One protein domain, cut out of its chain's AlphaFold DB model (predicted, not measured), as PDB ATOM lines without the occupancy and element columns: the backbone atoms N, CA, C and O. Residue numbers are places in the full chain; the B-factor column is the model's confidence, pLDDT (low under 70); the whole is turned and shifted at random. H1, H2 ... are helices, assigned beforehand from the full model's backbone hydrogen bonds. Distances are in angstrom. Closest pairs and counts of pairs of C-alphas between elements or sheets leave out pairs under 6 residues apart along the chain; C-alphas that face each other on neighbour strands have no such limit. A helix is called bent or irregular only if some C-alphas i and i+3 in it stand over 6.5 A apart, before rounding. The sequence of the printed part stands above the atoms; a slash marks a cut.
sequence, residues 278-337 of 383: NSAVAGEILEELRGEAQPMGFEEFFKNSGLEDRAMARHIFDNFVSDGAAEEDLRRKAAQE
ATOM      1  N   ASN A 278     176.941 274.892 263.186       69.94
ATOM      2  CA  ASN A 278     177.475 275.888 264.119       69.94
ATOM      3  C   ASN A 278     176.597 276.089 265.370       69.94
ATOM      4  O   ASN A 278     176.926 276.900 266.238       69.94
ATOM      5  N   SER A 279     175.469 275.381 265.478       74.31
ATOM      6  CA  SER A 279     174.557 275.514 266.612       74.31
ATOM      7  C   SER A 279     175.107 274.864 267.887       74.31
ATOM      8  O   SER A 279     175.842 273.876 267.847       74.31
ATOM      9  N   ALA A 280     174.684 275.371 269.051       78.81
ATOM     10  CA  ALA A 280     174.998 274.741 270.338       78.81
ATOM     11  C   ALA A 280     174.540 273.272 270.387       78.81
ATOM     12  O   ALA A 280     175.226 272.428 270.952       78.81
ATOM     13  N   VAL A 281     173.423 272.961 269.721       77.75
ATOM     14  CA  VAL A 281     172.875 271.604 269.661       77.75
ATOM     15  C   VAL A 281     173.737 270.679 268.804       77.75
ATOM     16  O   VAL A 281     173.931 269.529 269.178       77.75
ATOM     17  N   ALA A 282     174.313 271.159 267.698       77.12
ATOM     18  CA  ALA A 282     175.314 270.381 266.969       77.12
ATOM     19  C   ALA A 282     176.549 270.102 267.837       77.12
ATOM     20  O   ALA A 282     177.095 269.006 267.770       77.12
ATOM     21  N   GLY A 283     176.944 271.043 268.701       82.00
ATOM     22  CA  GLY A 283     177.977 270.810 269.715       82.00
ATOM     23  C   GLY A 283     177.604 269.696 270.700       82.00
ATOM     24  O   GLY A 283     178.400 268.792 270.925       82.00
ATOM     25  N   GLU A 284     176.385 269.712 271.240       83.31
ATOM     26  CA  GLU A 284     175.891 268.668 272.153       83.31
ATOM     27  C   GLU A 284     175.819 267.287 271.480       83.31
ATOM     28  O   GLU A 284     176.305 266.305 272.041       83.31
ATOM     29  N   ILE A 285     175.285 267.216 270.253       78.81
ATOM     30  CA  ILE A 285     175.230 265.975 269.461       78.81
ATOM     31  C   ILE A 285     176.644 265.479 269.146       78.81
ATOM     32  O   ILE A 285     176.895 264.277 269.166       78.81
ATOM     33  N   LEU A 286     177.587 266.381 268.867       83.00
ATOM     34  CA  LEU A 286     178.977 266.011 268.629       83.00
ATOM     35  C   LEU A 286     179.605 265.359 269.868       83.00
ATOM     36  O   LEU A 286     180.271 264.337 269.725       83.00
ATOM     37  N   GLU A 287     179.378 265.899 271.069       82.38
ATOM     38  CA  GLU A 287     179.879 265.282 272.308       82.38
ATOM     39  C   GLU A 287     179.235 263.912 272.579       82.38
ATOM     40  O   GLU A 287     179.928 262.984 272.998       82.38
ATOM     41  N   GLU A 288     177.940 263.746 272.289       80.12
ATOM     42  CA  GLU A 288     177.249 262.447 272.364       80.12
ATOM     43  C   GLU A 288     177.876 261.431 271.395       80.12
ATOM     44  O   GLU A 288     178.318 260.358 271.811       80.12
ATOM     45  N   LEU A 289     178.011 261.804 270.117       75.19
ATOM     46  CA  LEU A 289     178.602 260.952 269.085       75.19
ATOM     47  C   LEU A 289     180.064 260.599 269.392       75.19
ATOM     48  O   LEU A 289     180.487 259.480 269.106       75.19
ATOM     49  N   ARG A 290     180.836 261.512 269.994       76.00
ATOM     50  CA  ARG A 290     182.198 261.228 270.478       76.00
ATOM     51  C   ARG A 290     182.208 260.222 271.626       76.00
ATOM     52  O   ARG A 290     183.094 259.375 271.673       76.00
ATOM     53  N   GLY A 291     181.250 260.304 272.550       70.69
ATOM     54  CA  GLY A 291     181.125 259.348 273.653       70.69
ATOM     55  C   GLY A 291     180.798 257.925 273.180       70.69
ATOM     56  O   GLY A 291     181.290 256.949 273.753       70.69
ATOM     57  N   GLU A 292     179.998 257.805 272.117       68.00
ATOM     58  CA  GLU A 292     179.615 256.527 271.504       68.00
ATOM     59  C   GLU A 292     180.681 255.958 270.563       68.00
ATOM     60  O   GLU A 292     180.896 254.742 270.519       68.00
ATOM     61  N   ALA A 293     181.371 256.826 269.820       61.66
ATOM     62  CA  ALA A 293     182.485 256.456 268.966       61.66
ATOM     63  C   ALA A 293     183.698 256.113 269.834       61.66
ATOM     64  O   ALA A 293     184.597 256.925 269.991       61.66
ATOM     65  N   GLN A 294     183.738 254.906 270.404       58.16
ATOM     66  CA  GLN A 294     184.955 254.350 271.001       58.16
ATOM     67  C   GLN A 294     186.031 254.310 269.903       58.16
ATOM     68  O   GLN A 294     185.933 253.464 269.007       58.16
ATOM     69  N   PRO A 295     187.028 255.214 269.893       61.47
ATOM     70  CA  PRO A 295     188.006 255.210 268.824       61.47
ATOM     71  C   PRO A 295     188.813 253.917 268.936       61.47
ATOM     72  O   PRO A 295     189.247 253.534 270.028       61.47
ATOM     73  N   MET A 296     188.987 253.222 267.810       64.81
ATOM     74  CA  MET A 296     189.793 252.004 267.751       64.81
ATOM     75  C   MET A 296     191.170 252.307 268.348       64.81
ATOM     76  O   MET A 296     191.875 253.185 267.861       64.81
ATOM     77  N   GLY A 297     191.553 251.613 269.420       74.19
ATOM     78  CA  GLY A 297     192.847 251.838 270.059       74.19
ATOM     79  C   GLY A 297     193.999 251.429 269.139       74.19
ATOM     80  O   GLY A 297     193.848 250.532 268.308       74.19
ATOM     81  N   PHE A 298     195.179 252.032 269.319       80.81
ATOM     82  CA  PHE A 298     196.353 251.735 268.485       80.81
ATOM     83  C   PHE A 298     196.660 250.232 268.385       80.81
ATOM     84  O   PHE A 298     197.018 249.755 267.316       80.81
ATOM     85  N   GLU A 299     196.499 249.472 269.473       82.75
ATOM     86  CA  GLU A 299     196.749 248.024 269.457       82.75
ATOM     87  C   GLU A 299     195.761 247.256 268.577       82.75
ATOM     88  O   GLU A 299     196.143 246.306 267.896       82.75
ATOM     89  N   GLU A 300     194.496 247.667 268.572       73.75
ATOM     90  CA  GLU A 300     193.461 247.050 267.749       73.75
ATOM     91  C   GLU A 300     193.652 247.413 266.274       73.75
ATOM     92  O   GLU A 300     193.624 246.533 265.413       73.75
ATOM     93  N   PHE A 301     193.973 248.678 265.993       77.62
ATOM     94  CA  PHE A 301     194.376 249.116 264.661       77.62
ATOM     95  C   PHE A 301     195.605 248.347 264.167       77.62
ATOM     96  O   PHE A 301     195.581 247.791 263.073       77.62
ATOM     97  N   PHE A 302     196.665 248.260 264.974       82.31
ATOM     98  CA  PHE A 302     197.905 247.587 264.598       82.31
ATOM     99  C   PHE A 302     197.647 246.116 264.265       82.31
ATOM    100  O   PHE A 302     198.035 245.653 263.191       82.31
ATOM    101  N   LYS A 303     196.892 245.421 265.122       81.88
ATOM    102  CA  LYS A 303     196.489 244.025 264.917       81.88
ATOM    103  C   LYS A 303     195.678 243.816 263.632       81.88
ATOM    104  O   LYS A 303     195.866 242.798 262.971       81.88
ATOM    105  N   ASN A 304     194.805 244.759 263.278       67.62
ATOM    106  CA  ASN A 304     193.911 244.645 262.120       67.62
ATOM    107  C   ASN A 304     194.519 245.195 260.816       67.62
ATOM    108  O   ASN A 304     194.053 244.848 259.735       67.62
ATOM    109  N   SER A 305     195.555 246.032 260.901       74.25
ATOM    110  CA  SER A 305     196.166 246.709 259.747       74.25
ATOM    111  C   SER A 305     197.025 245.798 258.864       74.25
ATOM    112  O   SER A 305     197.263 246.122 257.703       74.25
ATOM    113  N   GLY A 306     197.529 244.685 259.411       77.44
ATOM    114  CA  GLY A 306     198.503 243.823 258.732       77.44
ATOM    115  C   GLY A 306     199.883 244.464 258.530       77.44
ATOM    116  O   GLY A 306     200.714 243.902 257.822       77.44
ATOM    117  N   LEU A 307     200.138 245.633 259.132       78.94
ATOM    118  CA  LEU A 307     201.433 246.307 259.082       78.94
ATOM    119  C   LEU A 307     202.422 245.619 260.029       78.94
ATOM    120  O   LEU A 307     202.146 245.456 261.214       78.94
ATOM    121  N   GLU A 308     203.597 245.250 259.520       84.62
ATOM    122  CA  GLU A 308     204.658 244.638 260.334       84.62
ATOM    123  C   GLU A 308     205.484 245.688 261.095       84.62
ATOM    124  O   GLU A 308     205.945 245.447 262.213       84.62
ATOM    125  N   ASP A 309     205.646 246.878 260.510       86.88
ATOM    126  CA  ASP A 309     206.371 247.986 261.125       86.88
ATOM    127  C   ASP A 309     205.450 248.785 262.054       86.88
ATOM    128  O   ASP A 309     204.569 249.540 261.630       86.88
ATOM    129  N   ARG A 310     205.700 248.638 263.355       89.00
ATOM    130  CA  ARG A 310     204.950 249.306 264.417       89.00
ATOM    131  C   ARG A 310     205.129 250.825 264.423       89.00
ATOM    132  O   ARG A 310     204.200 251.522 264.822       89.00
ATOM    133  N   ALA A 311     206.274 251.350 263.985       85.19
ATOM    134  CA  ALA A 311     206.504 252.791 263.890       85.19
ATOM    135  C   ALA A 311     205.734 253.394 262.705       85.19
ATOM    136  O   ALA A 311     205.093 254.433 262.861       85.19
ATOM    137  N   MET A 312     205.714 252.703 261.560       78.31
ATOM    138  CA  MET A 312     204.880 253.081 260.412       78.31
ATOM    139  C   MET A 312     203.389 253.000 260.753       78.31
ATOM    140  O   MET A 312     202.638 253.938 260.490       78.31
ATOM    141  N   ALA A 313     202.956 251.917 261.401       78.38
ATOM    142  CA  ALA A 313     201.580 251.784 261.861       78.38
ATOM    143  C   ALA A 313     201.209 252.887 262.851       78.38
ATOM    144  O   ALA A 313     200.112 253.429 262.775       78.38
ATOM    145  N   ARG A 314     202.123 253.265 263.755       82.56
ATOM    146  CA  ARG A 314     201.885 254.367 264.687       82.56
ATOM    147  C   ARG A 314     201.735 255.698 263.962       82.56
ATOM    148  O   ARG A 314     200.807 256.436 264.254       82.56
ATOM    149  N   HIS A 315     202.580 255.955 262.968       73.62
ATOM    150  CA  HIS A 315     202.487 257.149 262.137       73.62
ATOM    151  C   HIS A 315     201.173 257.217 261.340       73.62
ATOM    152  O   HIS A 315     200.573 258.285 261.252       73.62
ATOM    153  N   ILE A 316     200.696 256.097 260.787       68.19
ATOM    154  CA  ILE A 316     199.405 256.045 260.082       68.19
ATOM    155  C   ILE A 316     198.246 256.228 261.064       68.19
ATOM    156  O   ILE A 316     197.314 256.980 260.791       68.19
ATOM    157  N   PHE A 317     198.318 255.572 262.221       73.38
ATOM    158  CA  PHE A 317     197.306 255.689 263.257       73.38
ATOM    159  C   PHE A 317     197.156 257.138 263.729       73.38
ATOM    160  O   PHE A 317     196.062 257.683 263.648       73.38
ATOM    161  N   ASP A 318     198.260 257.774 264.124       72.25
ATOM    162  CA  ASP A 318     198.260 259.123 264.696       72.25
ATOM    163  C   ASP A 318     197.824 260.200 263.673       72.25
ATOM    164  O   ASP A 318     197.246 261.217 264.046       72.25
ATOM    165  N   ASN A 319     198.073 259.993 262.371       62.50
ATOM    166  CA  ASN A 319     197.741 260.989 261.339       62.50
ATOM    167  C   ASN A 319     196.402 260.752 260.629       62.50
ATOM    168  O   ASN A 319     195.843 261.694 260.071       62.50
ATOM    169  N   PHE A 320     195.888 259.519 260.611       59.16
ATOM    170  CA  PHE A 320     194.729 259.164 259.781       59.16
ATOM    171  C   PHE A 320     193.609 258.444 260.534       59.16
ATOM    172  O   PHE A 320     192.481 258.426 260.046       59.16
ATOM    173  N   VAL A 321     193.888 257.864 261.704       66.06
ATOM    174  CA  VAL A 321     192.926 257.032 262.447       66.06
ATOM    175  C   VAL A 321     192.530 257.669 263.774       66.06
ATOM    176  O   VAL A 321     191.368 257.577 264.151       66.06
ATOM    177  N   SER A 322     193.462 258.323 264.471       65.25
ATOM    178  CA  SER A 322     193.231 258.815 265.828       65.25
ATOM    179  C   SER A 322     192.439 260.120 265.902       65.25
ATOM    180  O   SER A 322     191.705 260.268 266.867       65.25
ATOM    181  N   ASP A 323     192.556 261.037 264.929       56.06
ATOM    182  CA  ASP A 323     191.957 262.383 265.072       56.06
ATOM    183  C   ASP A 323     191.330 262.989 263.798       56.06
ATOM    184  O   ASP A 323     190.306 263.659 263.888       56.06
ATOM    185  N   GLY A 324     191.886 262.791 262.596       51.78
ATOM    186  CA  GLY A 324     191.506 263.618 261.432       51.78
ATOM    187  C   GLY A 324     190.184 263.248 260.746       51.78
ATOM    188  O   GLY A 324     189.309 264.091 260.567       51.78
ATOM    189  N   ALA A 325     190.028 261.984 260.346       50.00
ATOM    190  CA  ALA A 325     188.885 261.547 259.536       50.00
ATOM    191  C   ALA A 325     187.622 261.244 260.363       50.00
ATOM    192  O   ALA A 325     186.509 261.365 259.855       50.00
ATOM    193  N   ALA A 326     187.787 260.854 261.634       66.62
ATOM    194  CA  ALA A 326     186.671 260.569 262.530       66.62
ATOM    195  C   ALA A 326     185.999 261.861 263.013       66.62
ATOM    196  O   ALA A 326     184.784 261.977 262.939       66.62
ATOM    197  N   GLU A 327     186.771 262.861 263.444       73.12
ATOM    198  CA  GLU A 327     186.226 264.104 264.000       73.12
ATOM    199  C   GLU A 327     185.477 264.941 262.949       73.12
ATOM    200  O   GLU A 327     184.403 265.467 263.234       73.12
ATOM    201  N   GLU A 328     185.985 265.035 261.716       68.31
ATOM    202  CA  GLU A 328     185.281 265.726 260.626       68.31
ATOM    203  C   GLU A 328     183.968 265.012 260.249       68.31
ATOM    204  O   GLU A 328     182.934 265.659 260.062       68.31
ATOM    205  N   ASP A 329     183.971 263.675 260.211       68.69
ATOM    206  CA  ASP A 329     182.765 262.880 259.967       68.69
ATOM    207  C   ASP A 329     181.743 263.015 261.106       68.69
ATOM    208  O   ASP A 329     180.549 263.172 260.843       68.69
ATOM    209  N   LEU A 330     182.195 263.018 262.363       73.62
ATOM    210  CA  LEU A 330     181.345 263.240 263.534       73.62
ATOM    211  C   LEU A 330     180.740 264.648 263.520       73.62
ATOM    212  O   LEU A 330     179.539 264.786 263.735       73.62
ATOM    213  N   ARG A 331     181.520 265.682 263.178       76.75
ATOM    214  CA  ARG A 331     181.013 267.056 263.005       76.75
ATOM    215  C   ARG A 331     179.975 267.145 261.900       76.75
ATOM    216  O   ARG A 331     178.928 267.757 262.094       76.75
ATOM    217  N   ARG A 332     180.223 266.500 260.758       69.88
ATOM    218  CA  ARG A 332     179.260 266.436 259.654       69.88
ATOM    219  C   ARG A 332     177.973 265.726 260.073       69.88
ATOM    220  O   ARG A 332     176.892 266.226 259.778       69.88
ATOM    221  N   LYS A 333     178.070 264.592 260.773       72.88
ATOM    222  CA  LYS A 333     176.911 263.856 261.310       72.88
ATOM    223  C   LYS A 333     176.135 264.689 262.326       72.88
ATOM    224  O   LYS A 333     174.912 264.742 262.249       72.88
ATOM    225  N   ALA A 334     176.834 265.376 263.224       76.75
ATOM    226  CA  ALA A 334     176.222 266.261 264.203       76.75
ATOM    227  C   ALA A 334     175.497 267.436 263.532       76.75
ATOM    228  O   ALA A 334     174.352 267.720 263.873       76.75
ATOM    229  N   ALA A 335     176.113 268.057 262.522       74.25
ATOM    230  CA  ALA A 335     175.487 269.106 261.720       74.25
ATOM    231  C   ALA A 335     174.240 268.599 260.980       74.25
ATOM    232  O   ALA A 335     173.205 269.259 261.002       74.25
ATOM    233  N   GLN A 336     174.311 267.411 260.368       71.81
ATOM    234  CA  GLN A 336     173.179 266.786 259.678       71.81
ATOM    235  C   GLN A 336     172.030 266.462 260.630       71.81
ATOM    236  O   GLN A 336     170.871 266.688 260.290       71.81
ATOM    237  N   GLU A 337     172.333 265.957 261.823       77.62
ATOM    238  CA  GLU A 337     171.320 265.641 262.824       77.62
ATOM    239  C   GLU A 337     170.704 266.914 263.421       77.62
ATOM    240  O   GLU A 337     169.483 266.998 263.548       77.62
TER     241      GLU A 337
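This is residues 278 to 337 of the 383 residues of a protein of Tranquillimonas alkanivorans (UniProt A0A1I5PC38). This is a long, narrow and open frame of four helices: H4 and H3 run almost end to end along one long side, while H1, a stretched link of residues 293 to 297, and H2 make the other. At one end H1 and H4 meet as a V, and at the other end the short H2 packs crosswise on H3. The printed part has 60 residues with four named helices, in the order H1, H2, H3, H4, and no named strand; its class is all helix. It is loose, with a radius of gyration of the C-alphas of 14.0 A, and its outline is a rod whose C-alphas span 43 by 17 by 13 A.

Begin at the longest helix, H4, residues 324 to 337. Look from there to H1, residues 280 to 292, which touches H4: the closest C-alphas are those of Ala 282 and Ala 334, 5.0 A apart. H1 and H4 run opposite ways at a steep tilt of 53 degrees. Go back along the chain from H4 to H3, residues 310 to 321; these two meet only through their link. H3 touches H2, residues 298 to 305, with the closest C-alphas, those of Phe 302 and Ala 313, 6.2 A apart. The lines of H2 and H3 are about perpendicular, at 82 degrees. H1 and H2 are apart, and so are H1 and H3, and H2 and H4. In H1, H2 and H3 every O i to N i+4 pair is within hydrogen-bond range; in H4 it is 9 of 10.

Find C-alpha 324 at (191.506, 263.618, 261.432); from there H4 runs 20.3 A to C-alpha 337 at (171.320, 265.641, 262.824). Find C-alpha 280 at (174.998, 274.741, 270.338), where H1 begins; its 13 residues measure 18.8 A from first to last C-alpha. H3, with 12 residues, measures 14.4 A, and H2, with 8 residues, 10.1 A. H3 is neither bent nor irregular, but only just: C-alphas 318 and 321 are 6.2 A apart.

The two C-alphas farthest apart are those of Ser 279 and Glu 308, at 43.6 A, while those of Asn 278 and Glu 337, the first and last printed, are 12.0 A apart. The printed part has no cut, and its three links are tight, with 5, 4 and 2 residues. The mean pLDDT of the printed part is 73.5; look for values under 70 at 19 residues, among them residues 292 to 296 and 319 to 326.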